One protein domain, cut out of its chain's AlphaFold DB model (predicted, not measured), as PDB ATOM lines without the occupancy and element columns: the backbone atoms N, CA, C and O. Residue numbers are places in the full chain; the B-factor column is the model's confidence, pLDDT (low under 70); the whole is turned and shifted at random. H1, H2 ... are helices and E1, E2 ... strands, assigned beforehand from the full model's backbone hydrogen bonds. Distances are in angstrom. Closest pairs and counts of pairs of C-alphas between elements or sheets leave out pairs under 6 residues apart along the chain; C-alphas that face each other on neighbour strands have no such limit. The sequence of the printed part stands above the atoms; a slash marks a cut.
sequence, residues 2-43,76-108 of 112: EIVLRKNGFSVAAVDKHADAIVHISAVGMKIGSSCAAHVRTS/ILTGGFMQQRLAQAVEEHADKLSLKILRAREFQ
ATOM      1  N   GLU A   2     -43.938  32.244  18.719       76.75
ATOM      2  CA  GLU A   2     -44.922  33.247  18.250       76.75
ATOM      3  C   GLU A   2     -46.125  32.612  17.537       76.75
ATOM      4  O   GLU A   2     -47.266  32.895  17.880       76.75
ATOM      5  N   ILE A   3     -45.866  31.695  16.599       80.38
ATOM      6  CA  ILE A   3     -46.913  30.968  15.867       80.38
ATOM      7  C   ILE A   3     -47.851  30.219  16.825       80.38
ATOM      8  O   ILE A   3     -49.061  30.236  16.626       80.38
ATOM      9  N   VAL A   4     -47.314  29.584  17.870       77.06
ATOM     10  CA  VAL A   4     -48.097  28.840  18.872       77.06
ATOM     11  C   VAL A   4     -48.969  29.793  19.689       77.06
ATOM     12  O   VAL A   4     -50.150  29.528  19.894       77.06
ATOM     13  N   LEU A   5     -48.432  30.948  20.090       75.19
ATOM     14  CA  LEU A   5     -49.203  31.973  20.794       75.19
ATOM     15  C   LEU A   5     -50.316  32.546  19.906       75.19
ATOM     16  O   LEU A   5     -51.468  32.600  20.325       75.19
ATOM     17  N   ARG A   6     -50.017  32.886  18.647       81.94
ATOM     18  CA  ARG A   6     -51.034  33.358  17.693       81.94
ATOM     19  C   ARG A   6     -52.122  32.310  17.444       81.94
ATOM     20  O   ARG A   6     -53.297  32.656  17.445       81.94
ATOM     21  N   LYS A   7     -51.753  31.030  17.288       80.31
ATOM     22  CA  LYS A   7     -52.709  29.912  17.159       80.31
ATOM     23  C   LYS A   7     -53.624  29.778  18.378       80.31
ATOM     24  O   LYS A   7     -54.792  29.454  18.217       80.31
ATOM     25  N   ASN A   8     -53.110  30.081  19.568       73.25
ATOM     26  CA  ASN A   8     -53.869  30.087  20.818       73.25
ATOM     27  C   ASN A   8     -54.613  31.416  21.081       73.25
ATOM     28  O   ASN A   8     -55.074  31.652  22.195       73.25
ATOM     29  N   GLY A   9     -54.745  32.287  20.071       73.50
ATOM     30  CA  GLY A   9     -55.560  33.504  20.135       73.50
ATOM     31  C   GLY A   9     -54.865  34.734  20.723       73.50
ATOM     32  O   GLY A   9     -55.530  35.741  20.965       73.50
ATOM     33  N   PHE A  10     -53.548  34.697  20.946       76.62
ATOM     34  CA  PHE A  10     -52.803  35.861  21.436       76.62
ATOM     35  C   PHE A  10     -52.446  36.829  20.304       76.62
ATOM     36  O   PHE A  10     -51.901  36.434  19.269       76.62
ATOM     37  N   SER A  11     -52.681  38.123  20.536       78.88
ATOM     38  CA  SER A  11     -52.146  39.186  19.685       78.88
ATOM     39  C   SER A  11     -50.684  39.433  20.051       78.88
ATOM     40  O   SER A  11     -50.385  39.920  21.139       78.88
ATOM     41  N   VAL A  12     -49.761  39.069  19.159       80.19
ATOM     42  CA  VAL A  12     -48.325  39.313  19.353       80.19
ATOM     43  C   VAL A  12     -47.949  40.619  18.657       80.19
ATOM     44  O   VAL A  12     -48.080  40.738  17.432       80.19
ATOM     45  N   ALA A  13     -47.515  41.595  19.453       80.50
ATOM     46  CA  ALA A  13     -47.041  42.889  18.981       80.50
ATOM     47  C   ALA A  13     -45.617  42.790  18.405       80.50
ATOM     48  O   ALA A  13     -44.836  41.919  18.787       80.50
ATOM     49  N   ALA A  14     -45.290  43.692  17.477       75.25
ATOM     50  CA  ALA A  14     -43.919  43.873  17.012       75.25
ATOM     51  C   ALA A  14     -43.055  44.502  18.123       75.25
ATOM     52  O   ALA A  14     -43.579  45.160  19.021       75.25
ATOM     53  N   VAL A  15     -41.738  44.282  18.059       66.81
ATOM     54  CA  VAL A  15     -40.758  44.646  19.107       66.81
ATOM     55  C   VAL A  15     -40.763  46.147  19.448       66.81
ATOM     56  O   VAL A  15     -40.378  46.540  20.544       66.81
ATOM     57  N   ASP A  16     -41.221  46.983  18.524       65.12
ATOM     58  CA  ASP A  16     -41.274  48.444  18.587       65.12
ATOM     59  C   ASP A  16     -42.607  49.011  19.111       65.12
ATOM     60  O   ASP A  16     -42.757  50.228  19.235       65.12
ATOM     61  N   LYS A  17     -43.584  48.159  19.443       68.06
ATOM     62  CA  LYS A  17     -44.892  48.584  19.958       68.06
ATOM     63  C   LYS A  17     -45.007  48.362  21.462       68.06
ATOM     64  O   LYS A  17     -44.519  47.374  21.999       68.06
ATOM     65  N   HIS A  18     -45.708  49.271  22.140       66.81
ATOM     66  CA  HIS A  18     -46.110  49.054  23.529       66.81
ATOM     67  C   HIS A  18     -47.027  47.831  23.628       66.81
ATOM     68  O   HIS A  18     -48.027  47.739  22.915       66.81
ATOM     69  N   ALA A  19     -46.660  46.904  24.510       73.94
ATOM     70  CA  ALA A  19     -47.422  45.710  24.837       73.94
ATOM     71  C   ALA A  19     -47.691  45.684  26.345       73.94
ATOM     72  O   ALA A  19     -46.813  46.036  27.132       73.94
ATOM     73  N   ASP A  20     -48.880  45.229  26.738       76.69
ATOM     74  CA  ASP A  20     -49.282  45.143  28.152       76.69
ATOM     75  C   ASP A  20     -48.448  44.118  28.940       76.69
ATOM     76  O   ASP A  20     -48.310  44.201  30.162       76.69
ATOM     77  N   ALA A  21     -47.876  43.142  28.231       82.25
ATOM     78  CA  ALA A  21     -46.992  42.131  28.780       82.25
ATOM     79  C   ALA A  21     -45.929  41.712  27.756       82.25
ATOM     80  O   ALA A  21     -46.181  41.658  26.550       82.25
ATOM     81  N   ILE A  22     -44.747  41.361  28.255       85.38
ATOM     82  CA  ILE A  22     -43.600  40.893  27.480       85.38
ATOM     83  C   ILE A  22     -43.259  39.476  27.929       85.38
ATOM     84  O   ILE A  22     -43.032  39.214  29.111       85.38
ATOM     85  N   VAL A  23     -43.205  38.549  26.977       84.25
ATOM     86  CA  VAL A  23     -42.780  37.168  27.225       84.25
ATOM     87  C   VAL A  23     -41.287  37.060  26.953       84.25
ATOM     88  O   VAL A  23     -40.844  37.219  25.815       84.25
ATOM     89  N   HIS A  24     -40.511  36.735  27.980       86.06
ATOM     90  CA  HIS A  24     -39.088  36.461  27.861       86.06
ATOM     91  C   HIS A  24     -38.850  34.954  27.835       86.06
ATOM     92  O   HIS A  24     -39.254  34.235  28.748       86.06
ATOM     93  N   ILE A  25     -38.152  34.478  26.803       84.75
ATOM     94  CA  ILE A  25     -37.542  33.149  26.804       84.75
ATOM     95  C   ILE A  25     -36.035  33.320  26.790       84.75
ATOM     96  O   ILE A  25     -35.481  33.924  25.874       84.75
ATOM     97  N   SER A  26     -35.379  32.754  27.794       87.19
ATOM     98  CA  SER A  26     -33.928  32.662  27.855       87.19
ATOM     99  C   SER A  26     -33.502  31.202  27.802       87.19
ATOM    100  O   SER A  26     -34.108  30.333  28.428       87.19
ATOM    101  N   ALA A  27     -32.451  30.933  27.033       85.25
ATOM    102  CA  ALA A  27     -31.760  29.655  27.013       85.25
ATOM    103  C   ALA A  27     -30.286  29.930  27.299       85.25
ATOM    104  O   ALA A  27     -29.602  30.567  26.501       85.25
ATOM    105  N   VAL A  28     -29.811  29.477  28.454       87.88
ATOM    106  CA  VAL A  28     -28.409  29.608  28.861       87.88
ATOM    107  C   VAL A  28     -27.826  28.214  28.921       87.88
ATOM    108  O   VAL A  28     -28.344  27.359  29.635       87.88
ATOM    109  N   GLY A  29     -26.765  27.967  28.165       86.00
ATOM    110  CA  GLY A  29     -26.167  26.646  28.101       86.00
ATOM    111  C   GLY A  29     -24.655  26.666  28.053       86.00
ATOM    112  O   GLY A  29     -24.035  27.674  27.726       86.00
ATOM    113  N   MET A  30     -24.076  25.517  28.380       87.19
ATOM    114  CA  MET A  30     -22.647  25.269  28.310       87.19
ATOM    115  C   MET A  30     -22.363  23.902  27.690       87.19
ATOM    116  O   MET A  30     -23.089  22.926  27.903       87.19
ATOM    117  N   LYS A  31     -21.268  23.828  26.936       85.88
ATOM    118  CA  LYS A  31     -20.738  22.569  26.413       85.88
ATOM    119  C   LYS A  31     -19.868  21.910  27.485       85.88
ATOM    120  O   LYS A  31     -18.938  22.535  27.985       85.88
ATOM    121  N   ILE A  32     -20.154  20.654  27.812       84.06
ATOM    122  CA  ILE A  32     -19.421  19.847  28.796       84.06
ATOM    123  C   ILE A  32     -18.838  18.638  28.054       84.06
ATOM    124  O   ILE A  32     -19.503  17.617  27.873       84.06
ATOM    125  N   GLY A  33     -17.604  18.773  27.562       82.12
ATOM    126  CA  GLY A  33     -16.942  17.741  26.755       82.12
ATOM    127  C   GLY A  33     -17.684  17.458  25.441       82.12
ATOM    128  O   GLY A  33     -17.859  18.354  24.613       82.12
ATOM    129  N   SER A  34     -18.122  16.208  25.249       78.19
ATOM    130  CA  SER A  34     -18.969  15.782  24.119       78.19
ATOM    131  C   SER A  34     -20.469  16.024  24.341       78.19
ATOM    132  O   SER A  34     -21.267  15.781  23.439       78.19
ATOM    133  N   SER A  35     -20.860  16.513  25.521       79.25
ATOM    134  CA  SER A  35     -22.247  16.777  25.907       79.25
ATOM    135  C   SER A  35     -22.531  18.281  26.008       79.25
ATOM    136  O   SER A  35     -21.626  19.117  25.982       79.25
ATOM    137  N   CYS A  36     -23.804  18.641  26.125       85.44
ATOM    138  CA  CYS A  36     -24.267  20.006  26.342       85.44
ATOM    139  C   CYS A  36     -25.325  20.015  27.446       85.44
ATOM    140  O   CYS A  36     -26.101  19.064  27.562       85.44
ATOM    141  N   ALA A  37     -25.349  21.080  28.241       88.69
ATOM    142  CA  ALA A  37     -26.409  21.369  29.192       88.69
ATOM    143  C   ALA A  37     -26.983  22.755  28.887       88.69
ATOM    144  O   ALA A  37     -26.223  23.706  28.727       88.69
ATOM    145  N   ALA A  38     -28.306  22.879  28.813       89.88
ATOM    146  CA  ALA A  38     -28.995  24.144  28.599       89.88
ATOM    147  C   ALA A  38     -30.155  24.286  29.582       89.88
ATOM    148  O   ALA A  38     -31.022  23.421  29.667       89.88
ATOM    149  N   HIS A  39     -30.178  25.391  30.314       90.75
ATOM    150  CA  HIS A  39     -31.312  25.808  31.118       90.75
ATOM    151  C   HIS A  39     -32.180  26.756  30.294       90.75
ATOM    152  O   HIS A  39     -31.718  27.814  29.861       90.75
ATOM    153  N   VAL A  40     -33.435  26.369  30.075       89.94
ATOM    154  CA  VAL A  40     -34.437  27.176  29.378       89.94
ATOM    155  C   VAL A  40     -35.429  27.691  30.408       89.94
ATOM    156  O   VAL A  40     -35.993  26.910  31.172       89.94
ATOM    157  N   ARG A  41     -35.664  29.003  30.424       91.31
ATOM    158  CA  ARG A  41     -36.638  29.658  31.302       91.31
ATOM    159  C   ARG A  41     -37.562  30.539  30.480       91.31
ATOM    160  O   ARG A  41     -37.112  31.285  29.615       91.31
ATOM    161  N   THR A  42     -38.847  30.481  30.808       89.12
ATOM    162  CA  THR A  42     -39.857  31.399  30.289       89.12
ATOM    163  C   THR A  42     -40.457  32.191  31.431       89.12
ATOM    164  O   THR A  42     -40.944  31.613  32.407       89.12
ATOM    165  N   SER A  43     -40.455  33.508  31.291       89.94
ATOM    166  CA  SER A  43     -41.125  34.423  32.201       89.94
ATOM    167  C   SER A  43     -41.977  35.431  31.447       89.94
ATOM    168  O   SER A  43     -41.777  35.688  30.261       89.94
ATOM    169  N   ILE A  76     -34.196  21.949  32.389       90.50
ATOM    170  CA  ILE A  76     -32.803  21.675  32.039       90.50
ATOM    171  C   ILE A  76     -32.789  20.579  30.977       90.50
ATOM    172  O   ILE A  76     -33.359  19.505  31.159       90.50
ATOM    173  N   LEU A  77     -32.114  20.853  29.868       89.81
ATOM    174  CA  LEU A  77     -31.834  19.908  28.799       89.81
ATOM    175  C   LEU A  77     -30.374  19.472  28.899       89.81
ATOM    176  O   LEU A  77     -29.492  20.320  28.987       89.81
ATOM    177  N   THR A  78     -30.106  18.168  28.860       89.94
ATOM    178  CA  THR A  78     -28.742  17.614  28.856       89.94
ATOM    179  C   THR A  78     -28.568  16.571  27.753       89.94
ATOM    180  O   THR A  78     -29.496  15.812  27.475       89.94
ATOM    181  N   GLY A  79     -27.397  16.509  27.113       85.06
ATOM    182  CA  GLY A  79     -27.047  15.488  26.111       85.06
ATOM    183  C   GLY A  79     -26.908  16.005  24.673       85.06
ATOM    184  O   GLY A  79     -26.630  17.180  24.441       85.06
ATOM    185  N   GLY A  80     -27.067  15.104  23.696       82.56
ATOM    186  CA  GLY A  80     -26.965  15.399  22.258       82.56
ATOM    187  C   GLY A  80     -28.236  16.004  21.644       82.56
ATOM    188  O   GLY A  80     -29.264  16.136  22.311       82.56
ATOM    189  N   PHE A  81     -28.160  16.364  20.355       84.56
ATOM    190  CA  PHE A  81     -29.276  16.904  19.552       84.56
ATOM    191  C   PHE A  81     -29.963  18.144  20.161       84.56
ATOM    192  O   PHE A  81     -31.178  18.323  20.064       84.56
ATOM    193  N   MET A  82     -29.178  19.028  20.790       85.00
ATOM    194  CA  MET A  82     -29.703  20.184  21.530       85.00
ATOM    195  C   MET A  82     -30.548  21.143  20.692       85.00
ATOM    196  O   MET A  82     -31.497  21.696  21.226       85.00
ATOM    197  N   GLN A  83     -30.263  21.328  19.401       82.44
ATOM    198  CA  GLN A  83     -31.046  22.241  18.555       82.44
ATOM    199  C   GLN A  83     -32.521  21.826  18.466       82.44
ATOM    200  O   GLN A  83     -33.407  22.639  18.719       82.44
ATOM    201  N   GLN A  84     -32.790  20.549  18.176       86.44
ATOM    202  CA  GLN A  84     -34.154  20.029  18.087       86.44
ATOM    203  C   GLN A  84     -34.851  20.047  19.452       86.44
ATOM    204  O   GLN A  84     -36.013  20.428  19.555       86.44
ATOM    205  N   ARG A  85     -34.127  19.687  20.516       85.31
ATOM    206  CA  ARG A  85     -34.675  19.665  21.879       85.31
ATOM    207  C   ARG A  85     -34.973  21.062  22.412       85.31
ATOM    208  O   ARG A  85     -35.966  21.238  23.104       85.31
ATOM    209  N   LEU A  86     -34.154  22.055  22.068       84.12
ATOM    210  CA  LEU A  86     -34.425  23.459  22.368       84.12
ATOM    211  C   LEU A  86     -35.675  23.944  21.631       84.12
ATOM    212  O   LEU A  86     -36.505  24.609  22.243       84.12
ATOM    213  N   ALA A  87     -35.842  23.587  20.355       84.94
ATOM    214  CA  ALA A  87     -37.048  23.936  19.606       84.94
ATOM    215  C   ALA A  87     -38.312  23.349  20.261       84.94
ATOM    216  O   ALA A  87     -39.258  24.090  20.524       84.94
ATOM    217  N   GLN A  88     -38.285  22.061  20.621       87.50
ATOM    218  CA  GLN A  88     -39.383  21.396  21.332       87.50
ATOM    219  C   GLN A  88     -39.658  22.024  22.704       87.50
ATOM    220  O   GLN A  88     -40.803  22.322  23.027       87.50
ATOM    221  N   ALA A  89     -38.618  22.312  23.490       87.31
ATOM    222  CA  ALA A  89     -38.753  22.974  24.787       87.31
ATOM    223  C   ALA A  89     -39.434  24.347  24.680       87.31
ATOM    224  O   ALA A  89     -40.284  24.698  25.498       87.31
ATOM    225  N   VAL A  90     -39.084  25.129  23.656       84.06
ATOM    226  CA  VAL A  90     -39.700  26.436  23.392       84.06
ATOM    227  C   VAL A  90     -41.176  26.299  23.009       84.06
ATOM    228  O   VAL A  90     -41.981  27.150  23.391       84.06
ATOM    229  N   GLU A  91     -41.551  25.256  22.268       86.25
ATOM    230  CA  GLU A  91     -42.954  24.955  21.951       86.25
ATOM    231  C   GLU A  91     -43.737  24.540  23.201       86.25
ATOM    232  O   GLU A  91     -44.759  25.154  23.501       86.25
ATOM    233  N   GLU A  92     -43.206  23.616  24.006       88.00
ATOM    234  CA  GLU A  92     -43.829  23.204  25.271       88.00
ATOM    235  C   GLU A  92     -44.020  24.378  26.240       88.00
ATOM    236  O   GLU A  92     -45.032  24.482  26.935       88.00
ATOM    237  N   HIS A  93     -43.042  25.283  26.314       88.62
ATOM    238  CA  HIS A  93     -43.142  26.489  27.131       88.62
ATOM    239  C   HIS A  93     -44.228  27.442  26.612       88.62
ATOM    240  O   HIS A  93     -44.937  28.047  27.421       88.62
ATOM    241  N   ALA A  94     -44.393  27.554  25.290       84.00
ATOM    242  CA  ALA A  94     -45.453  28.351  24.682       84.00
ATOM    243  C   ALA A  94     -46.848  27.784  24.997       84.00
ATOM    244  O   ALA A  94     -47.751  28.555  25.321       84.00
ATOM    245  N   ASP A  95     -47.007  26.460  24.979       85.81
ATOM    246  CA  ASP A  95     -48.266  25.793  25.334       85.81
ATOM    247  C   ASP A  95     -48.585  25.906  26.830       85.81
ATOM    248  O   ASP A  95     -49.717  26.176  27.231       85.81
ATOM    249  N   LYS A  96     -47.579  25.770  27.701       86.06
ATOM    250  CA  LYS A  96     -47.764  26.004  29.144       86.06
ATOM    251  C   LYS A  96     -48.180  27.445  29.428       86.06
ATOM    252  O   LYS A  96     -49.034  27.677  30.284       86.06
ATOM    253  N   LEU A  97     -47.580  28.406  28.727       84.75
ATOM    254  CA  LEU A  97     -47.947  29.813  28.828       84.75
ATOM    255  C   LEU A  97     -49.391  30.045  28.373       84.75
ATOM    256  O   LEU A  97     -50.158  30.660  29.114       84.75
ATOM    257  N   SER A  98     -49.773  29.534  27.200       83.00
ATOM    258  CA  SER A  98     -51.126  29.721  26.669       83.00
ATOM    259  C   SER A  98     -52.181  29.154  27.616       83.00
ATOM    260  O   SER A  98     -53.130  29.857  27.959       83.00
ATOM    261  N   LEU A  99     -51.966  27.943  28.137       84.88
ATOM    262  CA  LEU A  99     -52.850  27.316  29.117       84.88
ATOM    263  C   LEU A  99     -52.968  28.129  30.410       84.88
ATOM    264  O   LEU A  99     -54.075  28.294  30.925       84.88
ATOM    265  N   LYS A 100     -51.855  28.650  30.950       82.31
ATOM    266  CA  LYS A 100     -51.902  29.479  32.167       82.31
ATOM    267  C   LYS A 100     -52.700  30.762  31.949       82.31
ATOM    268  O   LYS A 100     -53.478  31.127  32.826       82.31
ATOM    269  N   ILE A 101     -52.542  31.422  30.802       78.75
ATOM    270  CA  ILE A 101     -53.297  32.644  30.509       78.75
ATOM    271  C   ILE A 101     -54.784  32.336  30.286       78.75
ATOM    272  O   ILE A 101     -55.633  33.045  30.822       78.75
ATOM    273  N   LEU A 102     -55.117  31.268  29.551       80.50
ATOM    274  CA  LEU A 102     -56.509  30.859  29.336       80.50
ATOM    275  C   LEU A 102     -57.228  30.569  30.662       80.50
ATOM    276  O   LEU A 102     -58.316  31.093  30.886       80.50
ATOM    277  N   ARG A 103     -56.580  29.839  31.578       82.19
ATOM    278  CA  ARG A 103     -57.119  29.582  32.926       82.19
ATOM    279  C   ARG A 103     -57.276  30.856  33.753       82.19
ATOM    280  O   ARG A 103     -58.280  31.022  34.436       82.19
ATOM    281  N   ALA A 104     -56.305  31.769  33.694       75.38
ATOM    282  CA  ALA A 104     -56.403  33.051  34.393       75.38
ATOM    283  C   ALA A 104     -57.571  33.905  33.867       75.38
ATOM    284  O   ALA A 104     -58.230  34.596  34.643       75.38
ATOM    285  N   ARG A 105     -57.852  33.827  32.560       72.62
ATOM    286  CA  ARG A 105     -59.011  34.474  31.945       72.62
ATOM    287  C   ARG A 105     -60.323  33.876  32.452       72.62
ATOM    288  O   ARG A 105     -61.220  34.632  32.797       72.62
ATOM    289  N   GLU A 106     -60.441  32.550  32.503       71.31
ATOM    290  CA  GLU A 106     -61.640  31.864  33.020       71.31
ATOM    291  C   GLU A 106     -61.920  32.224  34.484       71.31
ATOM    292  O   GLU A 106     -63.054  32.543  34.827       71.31
ATOM    293  N   PHE A 107     -60.877  32.309  35.315       59.75
ATOM    294  CA  PHE A 107     -61.003  32.704  36.720       59.75
ATOM    295  C   PHE A 107     -61.589  34.118  36.911       59.75
ATOM    296  O   PHE A 107     -62.312  34.366  37.873       59.75
ATOM    297  N   GLN A 108     -61.335  35.056  35.988       52.84
ATOM    298  CA  GLN A 108     -61.948  36.392  36.047       52.84
ATOM    299  C   GLN A 108     -63.466  36.383  35.803       52.84
ATOM    300  O   GLN A 108     -64.135  37.348  36.175       52.84
TER     301      GLN A 108
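What this domain is: This is residues 2 to 43 and 76 to 108 of the 112 residues of an uncharacterized protein of Pseudovibrio sp. WM33 (UniProt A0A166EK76). A long hairpin, E1 and E2, edged by short E3, makes a narrow sheet with long H2 along one face and the other face bare; short H1 packs on H2, and residues 103 to 108 of H2 stick out. The printed part has 75 residues with named elements H1, E1, E2, E3, H2 in chain order, an antiparallel sheet E1 - E2 - E3, mixed class, two layers with the helix H2 on one face. It is loose, radius of gyration of the C-alphas 15.0 A, spanning 48 by 29 by 18 A.

How they stand to each other: E1, residues 21 to 32, and E2, residues 35 to 43, form an antiparallel hairpin; N 28 and O 39 are 2.9 A apart, within hydrogen-bond range. E3, residues 76 to 78, is antiparallel to E2, with N 38 and O 77 at 2.8 A. H2, residues 82 to 108, is on the sheet, height 7.6 A, over E2, along the strands at 20 degrees on the local plane; their closest C-alphas, Thr 42 and His 93, are 6.7 A apart. H1, residues 2 to 7, touches H2 with closest C-alphas Val 4 and Ala 94, 6.4 A apart; H2 touches H1 with residues 91 to 98 alone. Every O i to N i+4 pair is within hydrogen-bond range in H1 and H2.

Where its parts are: H1 begins at C-alpha 2 (-44.922, 33.247, 18.250). E1 is 35.5 A long, E2 26.6 A; H2, 38.9 A, ends at C-alpha 108 (-61.948, 36.392, 36.047).

The domain as a whole: Residues 44 to 75 are not printed, leaving 15.2 A between C-alphas 43 and 76. The H1 to E1 link is long. Residues 15 to 18 and 107 to 108 have pLDDT under 70.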